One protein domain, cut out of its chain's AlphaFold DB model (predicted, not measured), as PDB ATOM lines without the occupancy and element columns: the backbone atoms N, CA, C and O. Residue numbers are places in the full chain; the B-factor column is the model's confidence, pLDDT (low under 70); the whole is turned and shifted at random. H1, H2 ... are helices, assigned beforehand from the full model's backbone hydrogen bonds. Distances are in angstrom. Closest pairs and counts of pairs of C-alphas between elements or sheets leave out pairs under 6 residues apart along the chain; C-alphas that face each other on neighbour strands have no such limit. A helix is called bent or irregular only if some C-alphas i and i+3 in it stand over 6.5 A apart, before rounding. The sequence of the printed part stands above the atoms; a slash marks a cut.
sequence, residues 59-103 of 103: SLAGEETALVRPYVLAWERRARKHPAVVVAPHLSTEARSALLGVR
ATOM      1  N   SER A  59      76.766 119.750 113.050       54.28
ATOM      2  CA  SER A  59      76.658 121.222 113.054       54.28
ATOM      3  C   SER A  59      75.362 121.786 113.658       54.28
ATOM      4  O   SER A  59      75.257 122.996 113.816       54.28
ATOM      5  N   LEU A  60      74.389 120.950 114.037       54.41
ATOM      6  CA  LEU A  60      73.126 121.409 114.645       54.41
ATOM      7  C   LEU A  60      73.208 121.653 116.161       54.41
ATOM      8  O   LEU A  60      72.251 122.154 116.749       54.41
ATOM      9  N   ALA A  61      74.345 121.371 116.801       53.84
ATOM     10  CA  ALA A  61      74.566 121.658 118.216       53.84
ATOM     11  C   ALA A  61      74.748 123.175 118.450       53.84
ATOM     12  O   ALA A  61      75.850 123.660 118.682       53.84
ATOM     13  N   GLY A  62      73.659 123.939 118.336       58.12
ATOM     14  CA  GLY A  62      73.621 125.386 118.584       58.12
ATOM     15  C   GLY A  62      72.581 126.148 117.755       58.12
ATOM     16  O   GLY A  62      71.973 127.092 118.258       58.12
ATOM     17  N   GLU A  63      72.304 125.712 116.522       53.38
ATOM     18  CA  GLU A  63      71.365 126.380 115.596       53.38
ATOM     19  C   GLU A  63      69.906 125.915 115.724       53.38
ATOM     20  O   GLU A  63      68.994 126.569 115.213       53.38
ATOM     21  N   GLU A  64      69.643 124.840 116.470       53.97
ATOM     22  CA  GLU A  64      68.280 124.376 116.761       53.97
ATOM     23  C   GLU A  64      67.431 125.478 117.417       53.97
ATOM     24  O   GLU A  64      66.269 125.677 117.064       53.97
ATOM     25  N   THR A  65      68.023 126.292 118.293       54.41
ATOM     26  CA  THR A  65      67.325 127.419 118.938       54.41
ATOM     27  C   THR A  65      66.957 128.545 117.965       54.41
ATOM     28  O   THR A  65      65.944 129.226 118.166       54.41
ATOM     29  N   ALA A  66      67.728 128.724 116.887       56.16
ATOM     30  CA  ALA A  66      67.514 129.779 115.899       56.16
ATOM     31  C   ALA A  66      66.344 129.463 114.957       56.16
ATOM     32  O   ALA A  66      65.619 130.380 114.572       56.16
ATOM     33  N   LEU A  67      66.104 128.185 114.643       56.34
ATOM     34  CA  LEU A  67      64.930 127.747 113.878       56.34
ATOM     35  C   LEU A  67      63.702 127.489 114.757       56.34
ATOM     36  O   LEU A  67      62.583 127.722 114.307       56.34
ATOM     37  N   VAL A  68      63.868 127.080 116.018       59.75
ATOM     38  CA  VAL A  68      62.743 126.930 116.960       59.75
ATOM     39  C   VAL A  68      62.053 128.277 117.202       59.75
ATOM     40  O   VAL A  68      60.825 128.356 117.237       59.75
ATOM     41  N   ARG A  69      62.819 129.368 117.312       68.31
ATOM     42  CA  ARG A  69      62.287 130.673 117.729       68.31
ATOM     43  C   ARG A  69      61.284 131.298 116.745       68.31
ATOM     44  O   ARG A  69      60.240 131.749 117.215       68.31
ATOM     45  N   PRO A  70      61.493 131.288 115.414       73.62
ATOM     46  CA  PRO A  70      60.485 131.729 114.450       73.62
ATOM     47  C   PRO A  70      59.168 130.952 114.533       73.62
ATOM     48  O   PRO A  70      58.101 131.568 114.510       73.62
ATOM     49  N   TYR A  71      59.217 129.623 114.672       71.06
ATOM     50  CA  TYR A  71      58.003 128.807 114.751       71.06
ATOM     51  C   TYR A  71      57.289 128.956 116.099       71.06
ATOM     52  O   TYR A  71      56.061 129.047 116.118       71.06
ATOM     53  N   VAL A  72      58.027 129.084 117.207       75.56
ATOM     54  CA  VAL A  72      57.460 129.381 118.535       75.56
ATOM     55  C   VAL A  72      56.819 130.770 118.555       75.56
ATOM     56  O   VAL A  72      55.671 130.899 118.968       75.56
ATOM     57  N   LEU A  73      57.476 131.801 118.014       72.44
ATOM     58  CA  LEU A  73      56.895 133.146 117.912       72.44
ATOM     59  C   LEU A  73      55.660 133.173 117.003       72.44
ATOM     60  O   LEU A  73      54.686 133.870 117.295       72.44
ATOM     61  N   ALA A  74      55.671 132.421 115.901       76.12
ATOM     62  CA  ALA A  74      54.503 132.281 115.037       76.12
ATOM     63  C   ALA A  74      53.346 131.573 115.765       76.12
ATOM     64  O   ALA A  74      52.201 132.031 115.681       76.12
ATOM     65  N   TRP A  75      53.643 130.511 116.516       74.00
ATOM     66  CA  TRP A  75      52.679 129.791 117.345       74.00
ATOM     67  C   TRP A  75      52.087 130.682 118.440       74.00
ATOM     68  O   TRP A  75      50.867 130.778 118.549       74.00
ATOM     69  N   GLU A  76      52.913 131.416 119.184       76.56
ATOM     70  CA  GLU A  76      52.463 132.351 120.219       76.56
ATOM     71  C   GLU A  76      51.609 133.483 119.644       76.56
ATOM     72  O   GLU A  76      50.550 133.803 120.183       76.56
ATOM     73  N   ARG A  77      52.015 134.082 118.513       74.94
ATOM     74  CA  ARG A  77      51.206 135.107 117.832       74.94
ATOM     75  C   ARG A  77      49.859 134.550 117.387       74.94
ATOM     76  O   ARG A  77      48.863 135.265 117.453       74.94
ATOM     77  N   ARG A  78      49.815 133.293 116.938       73.88
ATOM     78  CA  ARG A  78      48.571 132.612 116.569       73.88
ATOM     79  C   ARG A  78      47.705 132.336 117.799       73.88
ATOM     80  O   ARG A  78      46.525 132.660 117.762       73.88
ATOM     81  N   ALA A  79      48.282 131.824 118.883       76.44
ATOM     82  CA  ALA A  79      47.582 131.557 120.140       76.44
ATOM     83  C   ALA A  79      47.010 132.836 120.776       76.44
ATOM     84  O   ALA A  79      45.889 132.833 121.271       76.44
ATOM     85  N   ARG A  80      47.726 133.966 120.693       75.12
ATOM     86  CA  ARG A  80      47.230 135.273 121.168       75.12
ATOM     87  C   ARG A  80      46.080 135.827 120.325       75.12
ATOM     88  O   ARG A  80      45.222 136.521 120.853       75.12
ATOM     89  N   LYS A  81      46.072 135.563 119.015       79.94
ATOM     90  CA  LYS A  81      45.020 136.034 118.094       79.94
ATOM     91  C   LYS A  81      43.786 135.137 118.080       79.94
ATOM     92  O   LYS A  81      42.702 135.602 117.739       79.94
ATOM     93  N   HIS A  82      43.959 133.863 118.407       76.50
ATOM     94  CA  HIS A  82      42.901 132.868 118.385       76.50
ATOM     95  C   HIS A  82      42.730 132.297 119.791       76.50
ATOM     96  O   HIS A  82      43.450 131.358 120.139       76.50
ATOM     97  N   PRO A  83      41.804 132.849 120.597       74.12
ATOM     98  CA  PRO A  83      41.516 132.293 121.910       74.12
ATOM     99  C   PRO A  83      41.145 130.811 121.776       74.12
ATOM    100  O   PRO A  83      40.346 130.430 120.916       74.12
ATOM    101  N   ALA A  84      41.772 129.970 122.599       76.25
ATOM    102  CA  ALA A  84      41.504 128.541 122.616       76.25
ATOM    103  C   ALA A  84      40.116 128.290 123.220       76.25
ATOM    104  O   ALA A  84      39.853 128.662 124.361       76.25
ATOM    105  N   VAL A  85      39.226 127.660 122.453       79.94
ATOM    106  CA  VAL A  85      37.896 127.254 122.923       79.94
ATOM    107  C   VAL A  85      37.956 125.774 123.280       79.94
ATOM    108  O   VAL A  85      38.159 124.933 122.407       79.94
ATOM    109  N   VAL A  86      37.790 125.456 124.564       80.25
ATOM    110  CA  VAL A  86      37.758 124.077 125.063       80.25
ATOM    111  C   VAL A  86      36.301 123.662 125.251       80.25
ATOM    112  O   VAL A  86      35.594 124.233 126.078       80.25
ATOM    113  N   VAL A  87      35.847 122.662 124.492       83.62
ATOM    114  CA  VAL A  87      34.525 122.037 124.659       83.62
ATOM    115  C   VAL A  87      34.743 120.609 125.136       83.62
ATOM    116  O   VAL A  87      35.310 119.795 124.413       83.62
ATOM    117  N   ALA A  88      34.307 120.308 126.355       84.44
ATOM    118  CA  ALA A  88      34.408 118.979 126.944       84.44
ATOM    119  C   ALA A  88      33.109 118.633 127.693       84.44
ATOM    120  O   ALA A  88      32.511 119.522 128.304       84.44
ATOM    121  N   PRO A  89      32.665 117.361 127.666       85.06
ATOM    122  CA  PRO A  89      31.421 116.935 128.314       85.06
ATOM    123  C   PRO A  89      31.473 117.067 129.843       85.06
ATOM    124  O   PRO A  89      30.454 117.328 130.477       85.06
ATOM    125  N   HIS A  90      32.658 116.935 130.439       85.69
ATOM    126  CA  HIS A  90      32.888 117.165 131.859       85.69
ATOM    127  C   HIS A  90      34.251 117.834 132.060       85.69
ATOM    128  O   HIS A  90      35.233 117.451 131.427       85.69
ATOM    129  N   LEU A  91      34.301 118.842 132.932       88.81
ATOM    130  CA  LEU A  91      35.527 119.519 133.352       88.81
ATOM    131  C   LEU A  91      35.498 119.617 134.875       88.81
ATOM    132  O   LEU A  91      34.503 120.090 135.429       88.81
ATOM    133  N   SER A  92      36.577 119.180 135.526       88.69
ATOM    134  CA  SER A  92      36.734 119.305 136.975       88.69
ATOM    135  C   SER A  92      36.817 120.777 137.389       88.69
ATOM    136  O   SER A  92      37.200 121.640 136.596       88.69
ATOM    137  N   THR A  93      36.459 121.072 138.640       86.56
ATOM    138  CA  THR A  93      36.499 122.436 139.190       86.56
ATOM    139  C   THR A  93      37.898 123.041 139.089       86.56
ATOM    140  O   THR A  93      38.031 124.155 138.598       86.56
ATOM    141  N   GLU A  94      38.941 122.270 139.411       87.88
ATOM    142  CA  GLU A  94      40.342 122.692 139.276       87.88
ATOM    143  C   GLU A  94      40.713 123.065 137.833       87.88
ATOM    144  O   GLU A  94      41.312 124.110 137.583       87.88
ATOM    145  N   ALA A  95      40.299 122.252 136.852       84.75
ATOM    146  CA  ALA A  95      40.562 122.526 135.440       84.75
ATOM    147  C   ALA A  95      39.818 123.777 134.947       84.75
ATOM    148  O   ALA A  95      40.343 124.532 134.130       84.75
ATOM    149  N   ARG A  96      38.602 124.026 135.455       84.38
ATOM    150  CA  ARG A  96      37.839 125.246 135.154       84.38
ATOM    151  C   ARG A  96      38.484 126.487 135.771       84.38
ATOM    152  O   ARG A  96      38.629 127.479 135.064       84.38
ATOM    153  N   SER A  97      38.907 126.427 137.033       85.19
ATOM    154  CA  SER A  97      39.604 127.532 137.709       85.19
ATOM    155  C   SER A  97      40.909 127.894 136.997       85.19
ATOM    156  O   SER A  97      41.161 129.071 136.736       85.19
ATOM    157  N   ALA A  98      41.680 126.886 136.569       85.94
ATOM    158  CA  ALA A  98      42.910 127.078 135.804       85.94
ATOM    159  C   ALA A  98      42.674 127.769 134.447       85.94
ATOM    160  O   ALA A  98      43.440 128.653 134.066       85.94
ATOM    161  N   LEU A  99      41.601 127.414 133.729       83.56
ATOM    162  CA  LEU A  99      41.237 128.061 132.459       83.56
ATOM    163  C   LEU A  99      40.754 129.506 132.640       83.56
ATOM    164  O   LEU A  99      40.949 130.330 131.748       83.56
ATOM    165  N   LEU A 100      40.131 129.817 133.777       82.19
ATOM    166  CA  LEU A 100      39.655 131.162 134.107       82.19
ATOM    167  C   LEU A 100      40.763 132.073 134.661       82.19
ATOM    168  O   LEU A 100      40.522 133.261 134.855       82.19
ATOM    169  N   GLY A 101      41.969 131.541 134.901       71.94
ATOM    170  CA  GLY A 101      43.091 132.307 135.448       71.94
ATOM    171  C   GLY A 101      42.865 132.781 136.886       71.94
ATOM    172  O   GLY A 101      43.530 133.715 137.329       71.94
ATOM    173  N   VAL A 102      41.927 132.158 137.604       58.88
ATOM    174  CA  VAL A 102      41.671 132.439 139.016       58.88
ATOM    175  C   VAL A 102      42.699 131.641 139.810       58.88
ATOM    176  O   VAL A 102      42.614 130.414 139.872       58.88
ATOM    177  N   ARG A 103      43.709 132.336 140.332       53.41
ATOM    178  CA  ARG A 103      44.684 131.783 141.272       53.41
ATOM    179  C   ARG A 103      44.331 132.210 142.686       53.41
ATOM    180  O   ARG A 103      43.924 133.382 142.840       53.41
TER     181      ARG A 103
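What this domain is: This is residues 59 to 103 of the 103 residues of an uncharacterized protein of Streptomyces melanosporofaciens (UniProt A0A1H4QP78). One long helix, H1, forms an arm that stands free, and a looping link without a named helix leads from its end to a small head around the short helix H2. The link bows out to Pro 89 and folds back to H2, and the two helices are not packed on each other. The printed part has 45 residues with two named helices, H1 then H2, and no named strand; its class is all helix. The whole is extended, with a radius of gyration of the C-alphas of 16.5 A and spans of 48 by 22 by 22 A.

How they stand to each other: Residues 59 to 83 stand free, of which 64 to 81 belong to H1. The helix H2, residues 93 to 100, follows after a long link of 11 residues. H1 and H2 are apart, with no C-alpha of the one within 8 A of the other. Residues 87 to 93 also stand free, of which 93 belongs to H2. Every O i to N i+4 pair is within hydrogen-bond range in H2, and 12 of 14 are in H1.

Where its parts are: H1 begins with C-alpha 64 at (68.280, 124.376, 116.761), ends with C-alpha 81 at (45.020, 136.034, 118.094), and is 26.1 A long from first to last C-alpha. H2 runs from Thr 93 to Leu 100, 10.6 A from first to last C-alpha, and ends with C-alpha 100 at (39.655, 131.162, 134.107). Neither helix is bent.

The domain as a whole: The two C-alphas farthest apart are those of Ser 59 and Pro 89, at 47.9 A. The printed part has no cut and ends at Arg 103, the chain's last residue. The mean pLDDT of the printed part is 73.1, and residues 59 to 69 and 102 to 103 are under 70.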